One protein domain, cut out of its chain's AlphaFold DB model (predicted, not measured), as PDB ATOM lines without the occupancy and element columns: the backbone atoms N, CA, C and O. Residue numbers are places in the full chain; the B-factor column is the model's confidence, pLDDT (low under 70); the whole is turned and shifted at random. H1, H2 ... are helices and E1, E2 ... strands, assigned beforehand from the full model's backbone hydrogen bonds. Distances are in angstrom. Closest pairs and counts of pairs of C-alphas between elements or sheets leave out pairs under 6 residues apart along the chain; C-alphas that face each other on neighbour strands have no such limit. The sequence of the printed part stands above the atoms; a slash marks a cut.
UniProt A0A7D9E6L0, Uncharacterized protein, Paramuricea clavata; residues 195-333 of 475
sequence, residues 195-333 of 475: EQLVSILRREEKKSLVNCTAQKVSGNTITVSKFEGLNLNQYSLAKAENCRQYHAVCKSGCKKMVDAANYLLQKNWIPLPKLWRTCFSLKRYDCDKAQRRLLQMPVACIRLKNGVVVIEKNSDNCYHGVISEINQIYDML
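AT A GLANCE: This is residues 195 to 333 of the 475 residues of an uncharacterized protein of Paramuricea clavata (UniProt A0A7D9E6L0). A strongly twisted sheet of five strands has H4 and H5 over one face and H6 over the other. A helical hairpin, H2 and H3, packs on it through H3 and reaches away from H6, and H1 crosses H2 nearly at a right angle. The printed part has 139 residues with six named helices and five named strands, in the order H1 E1 E2 H2 H3 E3 H4 H5 E4 E5 H6; the sheet runs E1 E2 E4 E5 E3, antiparallel throughout, and the class is mixed, helices and strands. It is compact, with a radius of gyration of the C-alphas of 14.9 A and spans of 47 by 32 by 25 A.

IN THESE COORDINATES: The strands are E1, residues 213 to 217, E2, 220 to 224, E4, 299 to 304 (15.9 A), E5, 307 to 312 (17.0 A), and E3, 269 to 271. C-alpha 299 is at (337.196, 336.283, 404.630). The helices are H1, residues 195 to 206 (16.8 A), from C-alpha 195 at (320.938, 343.093, 391.428); H2, 232 to 246 (20.8 A); H3, 254 to 267 (20.3 A); H4, 272 to 279; H5, 287 to 294; and H6, 320 to 332 (18.4 A), ending at C-alpha 332 at (347.450, 315.361, 414.884).

HOW THE PARTS SIT: E1 and E3 are the edge strands. N 215 and O 222 are 2.8 A apart in the hairpin E1 and E2, N 301 and O 223 2.8 A between E2 and E4, N 302 and O 309 2.8 A in the hairpin E4 and E5, and N 270 and O 310 2.9 A between E5 and E3, each within hydrogen-bond range. E3, H4, H5 and E4 form a split strand-helix-strand unit, two strands running the same way with E5 between them, and its crossover is right-handed. H5 runs along E4, at 3 degrees on the local plane, at a height over the sheet of 9.7 A. H4, on the same face, touches H5 at a steep tilt of 55 degrees, the closest C-alphas being Trp 276 and Ala 290, 6.9 A. H6, on the opposite face, is slantwise to E4 at 53 degrees on the local plane. H3 is on the sheet, across E5 at 76 degrees on the local plane. H2 touches H3 at a shallow tilt of 22 degrees, opposite ways, with closest C-alphas Ser 236 and Val 258, 5.2 A. H1 touches H2 about perpendicular at 89 degrees, with closest C-alphas Val 198 and Ala 238, 4.8 A. In the six helices every O i to N i+4 pair is within hydrogen-bond range.

THE WHOLE: The two C-alphas farthest apart, Ala 248 and Met 332, are 47.1 A apart. The printed part has no cut and no long link; residues 245 to 250 stand free. Mean pLDDT of the printed part is 87.2, with residues 208 to 211, 216 to 218, 252 and 332 to 333 under 70.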
ATOM      1  N   GLU A 195     320.640 341.687 391.727       92.12
ATOM      2  CA  GLU A 195     320.938 343.093 391.428       92.12
ATOM      3  C   GLU A 195     321.283 343.914 392.679       92.12
ATOM      4  O   GLU A 195     322.220 344.721 392.669       92.12
ATOM      5  N   GLN A 196     320.576 343.682 393.791       94.25
ATOM      6  CA  GLN A 196     320.889 344.320 395.069       94.25
ATOM      7  C   GLN A 196     322.258 343.870 395.589       94.25
ATOM      8  O   GLN A 196     323.032 344.706 396.064       94.25
ATOM      9  N   LEU A 197     322.592 342.580 395.466       94.44
ATOM     10  CA  LEU A 197     323.903 342.061 395.864       94.44
ATOM     11  C   LEU A 197     325.030 342.685 395.026       94.44
ATOM     12  O   LEU A 197     326.032 343.136 395.582       94.44
ATOM     13  N   VAL A 198     324.843 342.794 393.707       94.19
ATOM     14  CA  VAL A 198     325.791 343.450 392.788       94.19
ATOM     15  C   VAL A 198     325.976 344.931 393.140       94.19
ATOM     16  O   VAL A 198     327.103 345.435 393.146       94.19
ATOM     17  N   SER A 199     324.896 345.633 393.489       94.25
ATOM     18  CA  SER A 199     324.953 347.033 393.931       94.25
ATOM     19  C   SER A 199     325.765 347.202 395.223       94.25
ATOM     20  O   SER A 199     326.614 348.097 395.312       94.25
ATOM     21  N   ILE A 200     325.574 346.310 396.205       93.94
ATOM     22  CA  ILE A 200     326.367 346.289 397.444       93.94
ATOM     23  C   ILE A 200     327.840 345.998 397.127       93.94
ATOM     24  O   ILE A 200     328.703 346.758 397.559       93.94
ATOM     25  N   LEU A 201     328.126 344.975 396.315       93.88
ATOM     26  CA  LEU A 201     329.486 344.607 395.911       93.88
ATOM     27  C   LEU A 201     330.246 345.804 395.328       93.88
ATOM     28  O   LEU A 201     331.347 346.117 395.776       93.88
ATOM     29  N   ARG A 202     329.655 346.524 394.366       91.56
ATOM     30  CA  ARG A 202     330.308 347.695 393.756       91.56
ATOM     31  C   ARG A 202     330.549 348.822 394.747       91.56
ATOM     32  O   ARG A 202     331.540 349.541 394.620       91.56
ATOM     33  N   ARG A 203     329.634 349.022 395.698       92.12
ATOM     34  CA  ARG A 203     329.798 350.033 396.746       92.12
ATOM     35  C   ARG A 203     330.994 349.696 397.631       92.12
ATOM     36  O   ARG A 203     331.786 350.588 397.923       92.12
ATOM     37  N   GLU A 204     331.141 348.431 398.010       90.31
ATOM     38  CA  GLU A 204     332.260 347.975 398.834       90.31
ATOM     39  C   GLU A 204     333.587 347.976 398.075       90.31
ATOM     40  O   GLU A 204     334.582 348.432 398.618       90.31
ATOM     41  N   GLU A 205     333.618 347.582 396.799       87.69
ATOM     42  CA  GLU A 205     334.849 347.617 395.993       87.69
ATOM     43  C   GLU A 205     335.371 349.036 395.732       87.69
ATOM     44  O   GLU A 205     336.573 349.231 395.547       87.69
ATOM     45  N   LYS A 206     334.478 350.037 395.730       85.44
ATOM     46  CA  LYS A 206     334.854 351.457 395.643       85.44
ATOM     47  C   LYS A 206     335.480 351.976 396.931       85.44
ATOM     48  O   LYS A 206     336.315 352.879 396.878       85.44
ATOM     49  N   LYS A 207     335.083 351.442 398.090       82.06
ATOM     50  CA  LYS A 207     335.785 351.727 399.341       82.06
ATOM     51  C   LYS A 207     337.143 351.053 399.210       82.06
ATOM     52  O   LYS A 207     337.218 349.882 398.873       82.06
ATOM     53  N   SER A 208     338.237 351.778 399.410       63.47
ATOM     54  CA  SER A 208     339.569 351.175 399.312       63.47
ATOM     55  C   SER A 208     339.725 350.069 400.367       63.47
ATOM     56  O   SER A 208     340.088 350.328 401.514       63.47
ATOM     57  N   LEU A 209     339.450 348.820 399.978       63.16
ATOM     58  CA  LEU A 209     339.537 347.621 400.825       63.16
ATOM     59  C   LEU A 209     340.993 347.231 401.136       63.16
ATOM     60  O   LEU A 209     341.256 346.197 401.741       63.16
ATOM     61  N   VAL A 210     341.963 348.050 400.722       57.84
ATOM     62  CA  VAL A 210     343.397 347.791 400.901       57.84
ATOM     63  C   VAL A 210     343.789 347.800 402.383       57.84
ATOM     64  O   VAL A 210     344.736 347.122 402.779       57.84
ATOM     65  N   ASN A 211     343.035 348.506 403.226       60.72
ATOM     66  CA  ASN A 211     343.298 348.569 404.657       60.72
ATOM     67  C   ASN A 211     342.537 347.438 405.353       60.72
ATOM     68  O   ASN A 211     341.323 347.521 405.449       60.72
ATOM     69  N   CYS A 212     343.219 346.419 405.872       70.44
ATOM     70  CA  CYS A 212     342.606 345.334 406.657       70.44
ATOM     71  C   CYS A 212     342.672 345.644 408.163       70.44
ATOM     72  O   CYS A 212     343.451 346.508 408.572       70.44
ATOM     73  N   THR A 213     341.875 344.963 408.990       71.38
ATOM     74  CA  THR A 213     341.971 345.087 410.456       71.38
ATOM     75  C   THR A 213     342.733 343.884 411.002       71.38
ATOM     76  O   THR A 213     342.323 342.744 410.795       71.38
ATOM     77  N   ALA A 214     343.866 344.128 411.662       71.81
ATOM     78  CA  ALA A 214     344.639 343.084 412.324       71.81
ATOM     79  C   ALA A 214     344.255 343.023 413.808       71.81
ATOM     80  O   ALA A 214     344.348 344.023 414.518       71.81
ATOM     81  N   GLN A 215     343.856 341.846 414.273       74.50
ATOM     82  CA  GLN A 215     343.533 341.542 415.662       74.50
ATOM     83  C   GLN A 215     344.451 340.418 416.152       74.50
ATOM     84  O   GLN A 215     344.768 339.488 415.414       74.50
ATOM     85  N   LYS A 216     344.893 340.479 417.409       66.88
ATOM     86  CA  LYS A 216     345.581 339.354 418.057       66.88
ATOM     87  C   LYS A 216     344.582 338.602 418.925       66.88
ATOM     88  O   LYS A 216     343.955 339.211 419.785       66.88
ATOM     89  N   VAL A 217     344.456 337.295 418.712       67.06
ATOM     90  CA  VAL A 217     343.583 336.411 419.497       67.06
ATOM     91  C   VAL A 217     344.391 335.180 419.885       67.06
ATOM     92  O   VAL A 217     344.901 334.469 419.020       67.06
ATOM     93  N   SER A 218     344.544 334.954 421.191       59.84
ATOM     94  CA  SER A 218     345.173 333.746 421.755       59.84
ATOM     95  C   SER A 218     346.579 333.461 421.212       59.84
ATOM     96  O   SER A 218     346.925 332.334 420.879       59.84
ATOM     97  N   GLY A 219     347.390 334.515 421.070       72.88
ATOM     98  CA  GLY A 219     348.755 334.438 420.530       72.88
ATOM     99  C   GLY A 219     348.841 334.357 419.000       72.88
ATOM    100  O   GLY A 219     349.912 334.596 418.443       72.88
ATOM    101  N   ASN A 220     347.725 334.118 418.309       80.31
ATOM    102  CA  ASN A 220     347.648 334.102 416.853       80.31
ATOM    103  C   ASN A 220     347.278 335.488 416.313       80.31
ATOM    104  O   ASN A 220     346.514 336.245 416.919       80.31
ATOM    105  N   THR A 221     347.835 335.838 415.154       87.38
ATOM    106  CA  THR A 221     347.478 337.083 414.458       87.38
ATOM    107  C   THR A 221     346.376 336.781 413.457       87.38
ATOM    108  O   THR A 221     346.578 335.985 412.540       87.38
ATOM    109  N   ILE A 222     345.222 337.414 413.627       90.94
ATOM    110  CA  ILE A 222     344.073 337.320 412.734       90.94
ATOM    111  C   ILE A 222     343.988 338.617 411.942       90.94
ATOM    112  O   ILE A 222     343.912 339.703 412.511       90.94
ATOM    113  N   THR A 223     343.973 338.513 410.623       92.50
ATOM    114  CA  THR A 223     343.697 339.644 409.742       92.50
ATOM    115  C   THR A 223     342.314 339.450 409.147       92.50
ATOM    116  O   THR A 223     342.096 338.501 408.394       92.50
ATOM    117  N   VAL A 224     341.378 340.336 409.479       92.38
ATOM    118  CA  VAL A 224     339.985 340.260 409.026       92.38
ATOM    119  C   VAL A 224     339.756 341.241 407.879       92.38
ATOM    120  O   VAL A 224     340.262 342.372 407.887       92.38
ATOM    121  N   SER A 225     339.003 340.794 406.874       92.69
ATOM    122  CA  SER A 225     338.563 341.627 405.760       92.69
ATOM    123  C   SER A 225     337.644 342.755 406.231       92.69
ATOM    124  O   SER A 225     336.735 342.547 407.040       92.69
ATOM    125  N   LYS A 226     337.840 343.953 405.673       89.44
ATOM    126  CA  LYS A 226     336.915 345.086 405.853       89.44
ATOM    127  C   LYS A 226     335.719 345.047 404.907       89.44
ATOM    128  O   LYS A 226     334.941 345.991 404.891       89.44
ATOM    129  N   PHE A 227     335.590 343.993 404.107       90.25
ATOM    130  CA  PHE A 227     334.410 343.792 403.284       90.25
ATOM    131  C   PHE A 227     333.196 343.576 404.198       90.25
ATOM    132  O   PHE A 227     333.220 342.685 405.054       90.25
ATOM    133  N   GLU A 228     332.162 344.399 404.031       89.62
ATOM    134  CA  GLU A 228     330.920 344.341 404.809       89.62
ATOM    135  C   GLU A 228     329.690 344.180 403.903       89.62
ATOM    136  O   GLU A 228     329.722 344.454 402.707       89.62
ATOM    137  N   GLY A 229     328.564 343.760 404.482       89.50
ATOM    138  CA  GLY A 229     327.251 343.793 403.822       89.50
ATOM    139  C   GLY A 229     326.896 342.591 402.939       89.50
ATOM    140  O   GLY A 229     325.713 342.439 402.616       89.50
ATOM    141  N   LEU A 230     327.870 341.735 402.604       93.62
ATOM    142  CA  LEU A 230     327.668 340.423 401.976       93.62
ATOM    143  C   LEU A 230     328.451 339.351 402.741       93.62
ATOM    144  O   LEU A 230     329.604 339.580 403.109       93.62
ATOM    145  N   ASN A 231     327.843 338.179 402.919       94.56
ATOM    146  CA  ASN A 231     328.574 336.966 403.300       94.56
ATOM    147  C   ASN A 231     329.331 336.383 402.087       94.56
ATOM    148  O   ASN A 231     329.213 336.894 400.966       94.56
ATOM    149  N   LEU A 232     330.136 335.335 402.288       95.62
ATOM    150  CA  LEU A 232     330.994 334.804 401.224       95.62
ATOM    151  C   LEU A 232     330.199 334.210 400.059       95.62
ATOM    152  O   LEU A 232     330.572 334.416 398.903       95.62
ATOM    153  N   ASN A 233     329.077 333.555 400.353       96.19
ATOM    154  CA  ASN A 233     328.176 333.014 399.339       96.19
ATOM    155  C   ASN A 233     327.554 334.124 398.472       96.19
ATOM    156  O   ASN A 233     327.674 334.123 397.248       96.19
ATOM    157  N   GLN A 234     326.977 335.144 399.108       95.75
ATOM    158  CA  GLN A 234     326.410 336.316 398.437       95.75
ATOM    159  C   GLN A 234     327.462 337.082 397.632       95.75
ATOM    160  O   GLN A 234     327.175 337.545 396.529       95.75
ATOM    161  N   TYR A 235     328.683 337.206 398.162       96.19
ATOM    162  CA  TYR A 235     329.807 337.786 397.435       96.19
ATOM    163  C   TYR A 235     330.119 336.982 396.168       96.19
ATOM    164  O   TYR A 235     330.286 337.586 395.109       96.19
ATOM    165  N   SER A 236     330.177 335.648 396.254       96.31
ATOM    166  CA  SER A 236     330.471 334.784 395.106       96.31
ATOM    167  C   SER A 236     329.445 334.975 393.984       96.31
ATOM    168  O   SER A 236     329.823 335.297 392.854       96.31
ATOM    169  N   LEU A 237     328.152 334.918 394.325       96.00
ATOM    170  CA  LEU A 237     327.042 335.138 393.390       96.00
ATOM    171  C   LEU A 237     327.087 336.539 392.765       96.00
ATOM    172  O   LEU A 237     327.058 336.683 391.542       96.00
ATOM    173  N   ALA A 238     327.234 337.581 393.588       95.81
ATOM    174  CA  ALA A 238     327.314 338.959 393.111       95.81
ATOM    175  C   ALA A 238     328.523 339.184 392.196       95.81
ATOM    176  O   ALA A 238     328.441 339.918 391.211       95.81
ATOM    177  N   LYS A 239     329.670 338.574 392.515       94.81
ATOM    178  CA  LYS A 239     330.910 338.741 391.755       94.81
ATOM    179  C   LYS A 239     330.854 338.006 390.419       94.81
ATOM    180  O   LYS A 239     331.367 338.546 389.436       94.81
ATOM    181  N   ALA A 240     330.237 336.825 390.381       94.31
ATOM    182  CA  ALA A 240     329.974 336.078 389.157       94.31
ATOM    183  C   ALA A 240     329.044 336.871 388.228       94.31
ATOM    184  O   ALA A 240     329.422 337.160 387.092       94.31
ATOM    185  N   GLU A 241     327.911 337.351 388.746       94.50
ATOM    186  CA  GLU A 241     326.954 338.126 387.952       94.50
ATOM    187  C   GLU A 241     327.541 339.463 387.479       94.50
ATOM    188  O   GLU A 241     327.450 339.823 386.306       94.50
ATOM    189  N   ASN A 242     328.241 340.188 388.356       93.44
ATOM    190  CA  ASN A 242     328.916 341.423 387.965       93.44
ATOM    191  C   ASN A 242     330.008 341.174 386.912       93.44
ATOM    192  O   ASN A 242     330.304 342.049 386.102       93.44
ATOM    193  N   CYS A 243     330.636 339.996 386.913       92.88
ATOM    194  CA  CYS A 243     331.559 339.626 385.853       92.88
ATOM    195  C   CYS A 243     330.823 339.385 384.532       92.88
ATOM    196  O   CYS A 243     331.268 339.912 383.517       92.88
ATOM    197  N   ARG A 244     329.711 338.641 384.560       91.00
ATOM    198  CA  ARG A 244     328.881 338.332 383.389       91.00
ATOM    199  C   ARG A 244     328.340 339.597 382.716       91.00
ATOM    200  O   ARG A 244     328.408 339.719 381.502       91.00
ATOM    201  N   GLN A 245     327.874 340.568 383.504       89.12
ATOM    202  CA  GLN A 245     327.283 341.807 382.982       89.12
ATOM    203  C   GLN A 245     328.302 342.781 382.356       89.12
ATOM    204  O   GLN A 245     327.945 343.524 381.447       89.12
ATOM    205  N   TYR A 246     329.552 342.823 382.842       86.44
ATOM    206  CA  TYR A 246     330.520 343.875 382.461       86.44
ATOM    207  C   TYR A 246     331.764 343.363 381.741       86.44
ATOM    208  O   TYR A 246     332.526 344.166 381.198       86.44
ATOM    209  N   HIS A 247     332.010 342.053 381.729       82.38
ATOM    210  CA  HIS A 247     333.135 341.470 381.015       82.38
ATOM    211  C   HIS A 247     332.633 340.487 379.962       82.38
ATOM    212  O   HIS A 247     332.267 339.367 380.294       82.38
ATOM    213  N   ALA A 248     332.734 340.872 378.686       75.31
ATOM    214  CA  ALA A 248     332.528 339.942 377.574       75.31
ATOM    215  C   ALA A 248     333.529 338.768 377.624       75.31
ATOM    216  O   ALA A 248     333.184 337.632 377.337       75.31
ATOM    217  N   VAL A 249     334.776 339.033 378.043       77.31
ATOM    218  CA  VAL A 249     335.801 338.013 378.319       77.31
ATOM    219  C   VAL A 249     336.532 338.385 379.610       77.31
ATOM    220  O   VAL A 249     337.167 339.441 379.701       77.31
ATOM    221  N   CYS A 250     336.449 337.534 380.636       74.31
ATOM    222  CA  CYS A 250     336.966 337.819 381.978       74.31
ATOM    223  C   CYS A 250     338.507 337.806 382.053       74.31
ATOM    224  O   CYS A 250     339.127 336.846 382.507       74.31
ATOM    225  N   LYS A 251     339.148 338.917 381.671       72.06
ATOM    226  CA  LYS A 251     340.602 339.129 381.839       72.06
ATOM    227  C   LYS A 251     340.981 339.717 383.207       72.06
ATOM    228  O   LYS A 251     342.134 339.651 383.625       72.06
ATOM    229  N   SER A 252     340.011 340.271 383.934       67.06
ATOM    230  CA  SER A 252     340.188 341.013 385.195       67.06
ATOM    231  C   SER A 252     340.433 340.130 386.429       67.06
ATOM    232  O   SER A 252     340.679 340.630 387.532       67.06
ATOM    233  N   GLY A 253     340.410 338.803 386.268       82.69
ATOM    234  CA  GLY A 253     340.630 337.853 387.359       82.69
ATOM    235  C   GLY A 253     339.451 337.730 388.328       82.69
ATOM    236  O   GLY A 253     339.661 337.262 389.446       82.69
ATOM    237  N   CYS A 254     338.238 338.133 387.923       90.00
ATOM    238  CA  CYS A 254     337.014 337.903 388.698       90.00
ATOM    239  C   CYS A 254     336.750 336.411 388.895       90.00
ATOM    240  O   CYS A 254     336.519 336.003 390.026       90.00
ATOM    241  N   LYS A 255     336.897 335.602 387.833       90.62
ATOM    242  CA  LYS A 255     336.706 334.145 387.892       90.62
ATOM    243  C   LYS A 255     337.547 333.504 388.999       90.62
ATOM    244  O   LYS A 255     337.010 332.845 389.865       90.62
ATOM    245  N   LYS A 256     338.831 333.864 389.093       92.94
ATOM    246  CA  LYS A 256     339.741 333.357 390.140       92.94
ATOM    247  C   LYS A 256     339.299 333.711 391.567       92.94
ATOM    248  O   LYS A 256     339.583 332.962 392.494       92.94
ATOM    249  N   MET A 257     338.650 334.862 391.760       94.25
ATOM    250  CA  MET A 257     338.106 335.255 393.067       94.25
ATOM    251  C   MET A 257     336.826 334.480 393.397       94.25
ATOM    252  O   MET A 257     336.647 334.115 394.553       94.25
ATOM    253  N   VAL A 258     335.976 334.228 392.397       95.62
ATOM    254  CA  VAL A 258     334.772 333.385 392.514       95.62
ATOM    255  C   VAL A 258     335.173 331.941 392.822       95.62
ATOM    256  O   VAL A 258     334.720 331.384 393.814       95.62
ATOM    257  N   ASP A 259     336.121 331.380 392.067       94.94
ATOM    258  CA  ASP A 259     336.660 330.034 392.286       94.94
ATOM    259  C   ASP A 259     337.232 329.886 393.704       94.94
ATOM    260  O   ASP A 259     336.995 328.887 394.377       94.94
ATOM    261  N   ALA A 260     337.965 330.896 394.188       96.31
ATOM    262  CA  ALA A 260     338.509 330.896 395.542       96.31
ATOM    263  C   ALA A 260     337.421 330.967 396.627       96.31
ATOM    264  O   ALA A 260     337.549 330.286 397.643       96.31
ATOM    265  N   ALA A 261     336.365 331.760 396.415       96.81
ATOM    266  CA  ALA A 261     335.232 331.839 397.335       96.81
ATOM    267  C   ALA A 261     334.464 330.508 397.387       96.81
ATOM    268  O   ALA A 261     334.252 329.973 398.471       96.81
ATOM    269  N   ASN A 262     334.141 329.930 396.227       96.50
ATOM    270  CA  ASN A 262     333.447 328.644 396.126       96.50
ATOM    271  C   ASN A 262     334.260 327.510 396.753       96.50
ATOM    272  O   ASN A 262     333.722 326.705 397.509       96.50
ATOM    273  N   TYR A 263     335.572 327.479 396.507       96.06
ATOM    274  CA  TYR A 263     336.432 326.464 397.103       96.06
ATOM    275  C   TYR A 263     336.461 326.573 398.632       96.06
ATOM    276  O   TYR A 263     336.410 325.556 399.325       96.06
ATOM    277  N   LEU A 264     336.489 327.798 399.169       95.94
ATOM    278  CA  LEU A 264     336.440 328.038 400.610       95.94
ATOM    279  C   LEU A 264     335.092 327.631 401.224       95.94
ATOM    280  O   LEU A 264     335.102 326.976 402.262       95.94
ATOM    281  N   LEU A 265     333.968 327.928 400.564       95.25
ATOM    282  CA  LEU A 265     332.628 327.500 400.997       95.25
ATOM    283  C   LEU A 265     332.500 325.970 401.082       95.25
ATOM    284  O   LEU A 265     331.859 325.457 401.988       95.25
ATOM    285  N   GLN A 266     333.158 325.226 400.188       94.81
ATOM    286  CA  GLN A 266     333.143 323.756 400.210       94.81
ATOM    287  C   GLN A 266     333.971 323.136 401.348       94.81
ATOM    288  O   GLN A 266     333.726 321.995 401.739       94.81
ATOM    289  N   LYS A 267     335.018 323.822 401.824       89.25
ATOM    290  CA  LYS A 267     335.989 323.266 402.788       89.25
ATOM    291  C   LYS A 267     335.956 323.935 404.160       89.25
ATOM    292  O   LYS A 267     336.654 323.461 405.051       89.25
ATOM    293  N   ASN A 268     335.169 324.997 404.334       90.06
ATOM    294  CA  ASN A 268     335.068 325.876 405.508       90.06
ATOM    295  C   ASN A 268     336.358 326.648 405.844       90.06
ATOM    296  O   ASN A 268     336.320 327.853 406.086       90.06
ATOM    297  N   TRP A 269     337.516 325.990 405.819       93.06
ATOM    298  CA  TRP A 269     338.828 326.603 405.999       93.06
ATOM    299  C   TRP A 269     339.867 325.949 405.086       93.06
ATOM    300  O   TRP A 269     339.811 324.756 404.787       93.06
ATOM    301  N   ILE A 270     340.834 326.734 404.601       93.56
ATOM    302  CA  ILE A 270     341.856 326.246 403.662       93.56
ATOM    303  C   ILE A 270     343.212 326.896 403.949       93.56
ATOM    304  O   ILE A 270     343.286 328.116 404.118       93.56
ATOM    305  N   PRO A 271     344.324 326.137 403.928       93.62
ATOM    306  CA  PRO A 271     345.661 326.720 403.973       93.62
ATOM    307  C   PRO A 271     345.878 327.698 402.810       93.62
ATOM    308  O   PRO A 271     345.718 327.341 401.640       93.62
ATOM    309  N   LEU A 272     346.315 328.918 403.113       94.38
ATOM    310  CA  LEU A 272     346.506 329.989 402.134       94.38
ATOM    311  C   LEU A 272     347.388 329.583 400.932       94.38
ATOM    312  O   LEU A 272     346.997 329.883 399.801       94.38
ATOM    313  N   PRO A 273     348.529 328.875 401.103       91.50
ATOM    314  CA  PRO A 273     349.318 328.411 399.961       91.50
ATOM    315  C   PRO A 273     348.549 327.446 399.050       91.50
ATOM    316  O   PRO A 273     348.718 327.492 397.834       91.50
ATOM    317  N   LYS A 274     347.711 326.574 399.628       92.00
ATOM    318  CA  LYS A 274     346.898 325.607 398.881       92.00
ATOM    319  C   LYS A 274     345.839 326.339 398.064       92.00
ATOM    320  O   LYS A 274     345.812 326.184 396.850       92.00
ATOM    321  N   LEU A 275     345.065 327.213 398.709       94.31
ATOM    322  CA  LEU A 275     344.058 328.048 398.049       94.31
ATOM    323  C   LEU A 275     344.666 328.867 396.898       94.31
ATOM    324  O   LEU A 275     344.124 328.902 395.795       94.31
ATOM    325  N   TRP A 276     345.829 329.483 397.132       94.06
ATOM    326  CA  TRP A 276     346.495 330.292 396.117       94.06
ATOM    327  C   TRP A 276     346.939 329.472 394.904       94.06
ATOM    328  O   TRP A 276     346.724 329.894 393.773       94.06
ATOM    329  N   ARG A 277     347.543 328.297 395.107       88.75
ATOM    330  CA  ARG A 277     347.987 327.448 393.990       88.75
ATOM    331  C   ARG A 277     346.815 326.886 393.189       88.75
ATOM    332  O   ARG A 277     346.925 326.811 391.972       88.75
ATOM    333  N   THR A 278     345.708 326.548 393.848       89.12
ATOM    334  CA  THR A 278     344.511 326.031 393.175       89.12
ATOM    335  C   THR A 278     343.851 327.106 392.306       89.12
ATOM    336  O   THR A 278     343.648 326.892 391.116       89.12
ATOM    337  N   CYS A 279     343.574 328.289 392.864       91.50
ATOM    338  CA  CYS A 279     342.767 329.312 392.181       91.50
ATOM    339  C   CYS A 279     343.609 330.350 391.413       91.50
ATOM    340  O   CYS A 279     343.123 331.039 390.514       91.50
ATOM    341  N   PHE A 280     344.898 330.477 391.740       88.88
ATOM    342  CA  PHE A 280     345.833 331.448 391.158       88.88
ATOM    343  C   PHE A 280     347.119 330.775 390.648       88.88
ATOM    344  O   PHE A 280     348.189 331.378 390.715       88.88
ATOM    345  N   SER A 281     347.003 329.563 390.092       75.31
ATOM    346  CA  SER A 281     348.094 328.661 389.661       75.31
ATOM    347  C   SER A 281     349.252 329.303 388.885       75.31
ATOM    348  O   SER A 281     350.396 328.872 388.994       75.31
ATOM    349  N   LEU A 282     348.988 330.369 388.134       71.81
ATOM    350  CA  LEU A 282     349.982 331.046 387.294       71.81
ATOM    351  C   LEU A 282     350.756 332.168 388.009       71.81
ATOM    352  O   LEU A 282     351.747 332.685 387.487       71.81
ATOM    353  N   LYS A 283     350.317 332.588 389.201       77.62
ATOM    354  CA  LYS A 283     350.984 333.630 389.990       77.62
ATOM    355  C   LYS A 283     351.822 332.991 391.084       77.62
ATOM    356  O   LYS A 283     351.311 332.224 391.893       77.62
ATOM    357  N   ARG A 284     353.090 333.406 391.181       81.19
ATOM    358  CA  ARG A 284     353.951 333.007 392.302       81.19
ATOM    359  C   ARG A 284     353.276 333.309 393.631       81.19
ATOM    360  O   ARG A 284     352.768 334.414 393.829       81.19
ATOM    361  N   TYR A 285     353.316 332.324 394.517       88.44
ATOM    362  CA  TYR A 285     352.816 332.477 395.867       88.44
ATOM    363  C   TYR A 285     353.696 333.452 396.655       88.44
ATOM    364  O   TYR A 285     354.913 333.302 396.734       88.44
ATOM    365  N   ASP A 286     353.048 334.455 397.229       89.50
ATOM    366  CA  ASP A 286     353.618 335.449 398.128       89.50
ATOM    367  C   ASP A 286     352.551 335.690 399.194       89.50
ATOM    368  O   ASP A 286     351.426 336.063 398.858       89.50
ATOM    369  N   CYS A 287     352.878 335.391 400.452       89.12
ATOM    370  CA  CYS A 287     351.895 335.345 401.531       89.12
ATOM    371  C   CYS A 287     351.166 336.686 401.686       89.12
ATOM    372  O   CYS A 287     349.937 336.714 401.713       89.12
ATOM    373  N   ASP A 288     351.896 337.801 401.679       88.38
ATOM    374  CA  ASP A 288     351.326 339.128 401.920       88.38
ATOM    375  C   ASP A 288     350.517 339.633 400.723       88.38
ATOM    376  O   ASP A 288     349.520 340.341 400.879       88.38
ATOM    377  N   LYS A 289     350.924 339.291 399.493       90.56
ATOM    378  CA  LYS A 289     350.119 339.595 398.297       90.56
ATOM    379  C   LYS A 289     348.860 338.738 398.237       90.56
ATOM    380  O   LYS A 289     347.809 339.256 397.867       90.56
ATOM    381  N   ALA A 290     348.965 337.462 398.599       93.19
ATOM    382  CA  ALA A 290     347.835 336.547 398.624       93.19
ATOM    383  C   ALA A 290     346.802 336.984 399.666       93.19
ATOM    384  O   ALA A 290     345.633 337.137 399.323       93.19
ATOM    385  N   GLN A 291     347.247 337.310 400.885       93.31
ATOM    386  CA  GLN A 291     346.393 337.886 401.926       93.31
ATOM    387  C   GLN A 291     345.721 339.172 401.450       93.31
ATOM    388  O   GLN A 291     344.500 339.245 401.446       93.31
ATOM    389  N   ARG A 292     346.482 340.166 400.970       90.62
ATOM    390  CA  ARG A 292     345.903 341.439 400.497       90.62
ATOM    391  C   ARG A 292     344.889 341.267 399.373       90.62
ATOM    392  O   ARG A 292     343.972 342.073 399.257       90.62
ATOM    393  N   ARG A 293     345.067 340.261 398.515       91.56
ATOM    394  CA  ARG A 293     344.125 339.978 397.432       91.56
ATOM    395  C   ARG A 293     342.863 339.296 397.949       91.56
ATOM    396  O   ARG A 293     341.779 339.696 397.547       91.56
ATOM    397  N   LEU A 294     342.998 338.295 398.816       94.00
ATOM    398  CA  LEU A 294     341.858 337.571 399.381       94.00
ATOM    399  C   LEU A 294     341.092 338.405 400.409       94.00
ATOM    400  O   LEU A 294     339.886 338.294 400.493       94.00
ATOM    401  N   LEU A 295     341.718 339.334 401.121       93.56
ATOM    402  CA  LEU A 295     341.007 340.224 402.047       93.56
ATOM    403  C   LEU A 295     340.138 341.282 401.333       93.56
ATOM    404  O   LEU A 295     339.567 342.148 401.982       93.56
ATOM    405  N   GLN A 296     340.009 341.202 400.003       91.75
ATOM    406  CA  GLN A 296     339.018 341.941 399.209       91.75
ATOM    407  C   GLN A 296     337.661 341.214 399.117       91.75
ATOM    408  O   GLN A 296     336.738 341.751 398.519       91.75
ATOM    409  N   MET A 297     337.540 340.004 399.674       94.25
ATOM    410  CA  MET A 297     336.288 339.246 399.849       94.25
ATOM    411  C   MET A 297     336.000 339.082 401.359       94.25
ATOM    412  O   MET A 297     336.897 339.360 402.164       94.25
ATOM    413  N   PRO A 298     334.786 338.682 401.786       94.88
ATOM    414  CA  PRO A 298     334.430 338.552 403.206       94.88
ATOM    415  C   PRO A 298     335.061 337.297 403.838       94.88
ATOM    416  O   PRO A 298     334.406 336.303 404.133       94.88
ATOM    417  N   VAL A 299     336.377 337.353 404.043       95.62
ATOM    418  CA  VAL A 299     337.196 336.283 404.630       95.62
ATOM    419  C   VAL A 299     338.095 336.819 405.741       95.62
ATOM    420  O   VAL A 299     338.370 338.019 405.828       95.62
ATOM    421  N   ALA A 300     338.610 335.922 406.571       95.12
ATOM    422  CA  ALA A 300     339.677 336.193 407.521       95.12
ATOM    423  C   ALA A 300     340.887 335.290 407.256       95.12
ATOM    424  O   ALA A 300     340.765 334.143 406.833       95.12
ATOM    425  N   CYS A 301     342.077 335.833 407.496       94.69
ATOM    426  CA  CYS A 301     343.347 335.121 407.423       94.69
ATOM    427  C   CYS A 301     343.900 334.953 408.839       94.69
ATOM    428  O   CYS A 301     344.236 335.936 409.497       94.69
ATOM    429  N   ILE A 302     344.031 333.713 409.296       93.50
ATOM    430  CA  ILE A 302     344.532 333.376 410.628       93.50
ATOM    431  C   ILE A 302     345.965 332.869 410.489       93.50
ATOM    432  O   ILE A 302     346.228 331.889 409.789       93.50
ATOM    433  N   ARG A 303     346.909 333.541 411.148       90.94
ATOM    434  CA  ARG A 303     348.310 333.117 411.223       90.94
ATOM    435  C   ARG A 303     348.495 332.175 412.409       90.94
ATOM    436  O   ARG A 303     348.395 332.607 413.554       90.94
ATOM    437  N   LEU A 304     348.788 330.920 412.094       87.94
ATOM    438  CA  LEU A 304     349.109 329.834 413.016       87.94
ATOM    439  C   LEU A 304     350.621 329.559 412.993       87.94
ATOM    440  O   LEU A 304     351.348 330.093 412.149       87.94
ATOM    441  N   LYS A 305     351.099 328.678 413.882       82.44
ATOM    442  CA  LYS A 305     352.508 328.236 413.901       82.44
ATOM    443  C   LYS A 305     352.934 327.607 412.567       82.44
ATOM    444  O   LYS A 305     353.997 327.927 412.047       82.44
ATOM    445  N   ASN A 306     352.052 326.794 411.979       80.25
ATOM    446  CA  ASN A 306     352.337 325.988 410.785       80.25
ATOM    447  C   ASN A 306     351.974 326.688 409.462       80.25
ATOM    448  O   ASN A 306     352.059 326.089 408.391       80.25
ATOM    449  N   GLY A 307     351.564 327.961 409.503       86.50
ATOM    450  CA  GLY A 307     351.246 328.734 408.306       86.50
ATOM    451  C   GLY A 307     350.043 329.651 408.470       86.50
ATOM    452  O   GLY A 307     349.637 330.001 409.572       86.50
ATOM    453  N   VAL A 308     349.480 330.078 407.341       91.75
ATOM    454  CA  VAL A 308     348.286 330.928 407.308       91.75
ATOM    455  C   VAL A 308     347.122 330.128 406.751       91.75
ATOM    456  O   VAL A 308     347.258 329.507 405.695       91.75
ATOM    457  N   VAL A 309     345.985 330.190 407.435       94.50
ATOM    458  CA  VAL A 309     344.719 329.586 407.018       94.50
ATOM    459  C   VAL A 309     343.723 330.691 406.681       94.50
ATOM    460  O   VAL A 309     343.739 331.759 407.291       94.50
ATOM    461  N   VAL A 310     342.894 330.446 405.674       95.75
ATOM    462  CA  VAL A 310     341.809 331.329 405.245       95.75
ATOM    463  C   VAL A 310     340.487 330.696 405.654       95.75
ATOM    464  O   VAL A 310     340.313 329.492 405.478       95.75
ATOM    465  N   ILE A 311     339.585 331.508 406.192       95.44
ATOM    466  CA  ILE A 311     338.242 331.128 406.638       95.44
ATOM    467  C   ILE A 311     337.240 332.207 406.222       95.44
ATOM    468  O   ILE A 311     337.626 333.361 406.018       95.44
ATOM    469  N   GLU A 312     335.963 331.857 406.091       95.44
ATOM    470  CA  GLU A 312     334.894 332.849 405.956       95.44
ATOM    471  C   GLU A 312     334.886 333.833 407.142       95.44
ATOM    472  O   GLU A 312     335.228 333.503 408.284       95.44
ATOM    473  N   LYS A 313     334.544 335.094 406.865       93.88
ATOM    474  CA  LYS A 313     334.414 336.112 407.904       93.88
ATOM    475  C   LYS A 313     333.151 335.854 408.728       93.88
ATOM    476  O   LYS A 313     332.052 335.882 408.190       93.88
ATOM    477  N   ASN A 314     333.319 335.675 410.036       88.38
ATOM    478  CA  ASN A 314     332.207 335.574 410.973       88.38
ATOM    479  C   ASN A 314     331.744 336.988 411.376       88.38
ATOM    480  O   ASN A 314     332.592 337.848 411.625       88.38
ATOM    481  N   SER A 315     330.431 337.227 411.464       83.50
ATOM    482  CA  SER A 315     329.851 338.515 411.885       83.50
ATOM    483  C   SER A 315     330.364 338.957 413.253       83.50
ATOM    484  O   SER A 315     330.651 340.134 413.467       83.50
ATOM    485  N   ASP A 316     330.565 337.991 414.146       83.44
ATOM    486  CA  ASP A 316     330.922 338.250 415.538       83.44
ATOM    487  C   ASP A 316     332.440 338.364 415.738       83.44
ATOM    488  O   ASP A 316     332.916 338.554 416.857       83.44
ATOM    489  N   ASN A 317     333.228 338.198 414.664       81.44
ATOM    490  CA  ASN A 317     334.694 338.112 414.689       81.44
ATOM    491  C   ASN A 317     335.243 337.102 415.722       81.44
ATOM    492  O   ASN A 317     336.399 337.186 416.147       81.44
ATOM    493  N   CYS A 318     334.427 336.125 416.129       84.56
ATOM    494  CA  CYS A 318     334.816 335.085 417.065       84.56
ATOM    495  C   CYS A 318     335.361 333.878 416.297       84.56
ATOM    496  O   CYS A 318     334.617 333.134 415.661       84.56
ATOM    497  N   TYR A 319     336.681 333.690 416.364       88.19
ATOM    498  CA  TYR A 319     337.393 332.602 415.678       88.19
ATOM    499  C   TYR A 319     337.957 331.548 416.636       88.19
ATOM    500  O   TYR A 319     338.648 330.629 416.208       88.19
ATOM    501  N   HIS A 320     337.700 331.676 417.940       85.12
ATOM    502  CA  HIS A 320     338.404 330.895 418.955       85.12
ATOM    503  C   HIS A 320     338.138 329.385 418.842       85.12
ATOM    504  O   HIS A 320     339.077 328.601 418.950       85.12
ATOM    505  N   GLY A 321     336.888 328.985 418.577       84.94
ATOM    506  CA  GLY A 321     336.524 327.574 418.397       84.94
ATOM    507  C   GLY A 321     337.208 326.948 417.183       84.94
ATOM    508  O   GLY A 321     337.851 325.908 417.301       84.94
ATOM    509  N   VAL A 322     337.169 327.641 416.043       86.00
ATOM    510  CA  VAL A 322     337.777 327.151 414.798       86.00
ATOM    511  C   VAL A 322     339.305 327.116 414.892       86.00
ATOM    512  O   VAL A 322     339.938 326.198 414.386       86.00
ATOM    513  N   ILE A 323     339.926 328.071 415.594       87.75
ATOM    514  CA  ILE A 323     341.372 328.040 415.863       87.75
ATOM    515  C   ILE A 323     341.752 326.799 416.674       87.75
ATOM    516  O   ILE A 323     342.756 326.162 416.358       87.75
ATOM    517  N   SER A 324     340.976 326.455 417.704       86.31
ATOM    518  CA  SER A 324     341.213 325.253 418.507       86.31
ATOM    519  C   SER A 324     341.077 323.974 417.678       86.31
ATOM    520  O   SER A 324     341.957 323.121 417.751       86.31
ATOM    521  N   GLU A 325     340.038 323.874 416.847       86.88
ATOM    522  CA  GLU A 325     339.822 322.735 415.945       86.88
ATOM    523  C   GLU A 325     340.959 322.592 414.921       86.88
ATOM    524  O   GLU A 325     341.541 321.517 414.775       86.88
ATOM    525  N   ILE A 326     341.336 323.689 414.255       86.75
ATOM    526  CA  ILE A 326     342.421 323.677 413.271       86.75
ATOM    527  C   ILE A 326     343.739 323.286 413.940       86.75
ATOM    528  O   ILE A 326     344.456 322.450 413.399       86.75
ATOM    529  N   ASN A 327     344.067 323.852 415.107       84.38
ATOM    530  CA  ASN A 327     345.287 323.476 415.824       84.38
ATOM    531  C   ASN A 327     345.277 321.988 416.190       84.38
ATOM    532  O   ASN A 327     346.274 321.325 415.954       84.38
ATOM    533  N   GLN A 328     344.153 321.439 416.657       83.38
ATOM    534  CA  GLN A 328     344.049 320.012 416.966       83.38
ATOM    535  C   GLN A 328     344.306 319.134 415.732       83.38
ATOM    536  O   GLN A 328     345.044 318.155 415.816       83.38
ATOM    537  N   ILE A 329     343.748 319.497 414.574       81.31
ATOM    538  CA  ILE A 329     343.985 318.779 413.311       81.31
ATOM    539  C   ILE A 329     345.454 318.902 412.881       81.31
ATOM    540  O   ILE A 329     346.053 317.920 412.446       81.31
ATOM    541  N   TYR A 330     346.048 320.089 413.011       75.69
ATOM    542  CA  TYR A 330     347.450 320.329 412.662       75.69
ATOM    543  C   TYR A 330     348.446 319.678 413.624       75.69
ATOM    544  O   TYR A 330     349.536 319.337 413.179       75.69
ATOM    545  N   ASP A 331     348.082 319.507 414.892       72.12
ATOM    546  CA  ASP A 331     348.886 318.818 415.902       72.12
ATOM    547  C   ASP A 331     348.778 317.285 415.751       72.12
ATOM    548  O   ASP A 331     349.708 316.560 416.094       72.12
ATOM    549  N   MET A 332     347.658 316.783 415.211       62.56
ATOM    550  CA  MET A 332     347.450 315.361 414.884       62.56
ATOM    551  C   MET A 332     348.104 314.938 413.567       62.56
ATOM    552  O   MET A 332     348.424 313.763 413.377       62.56
ATOM    553  N   LEU A 333     348.292 315.874 412.637       58.94
ATOM    554  CA  LEU A 333     349.158 315.642 411.493       58.94
ATOM    555  C   LEU A 333     350.585 315.582 412.036       58.94
ATOM    556  O   LEU A 333     350.982 316.528 412.715       58.94
TER     557      LEU A 333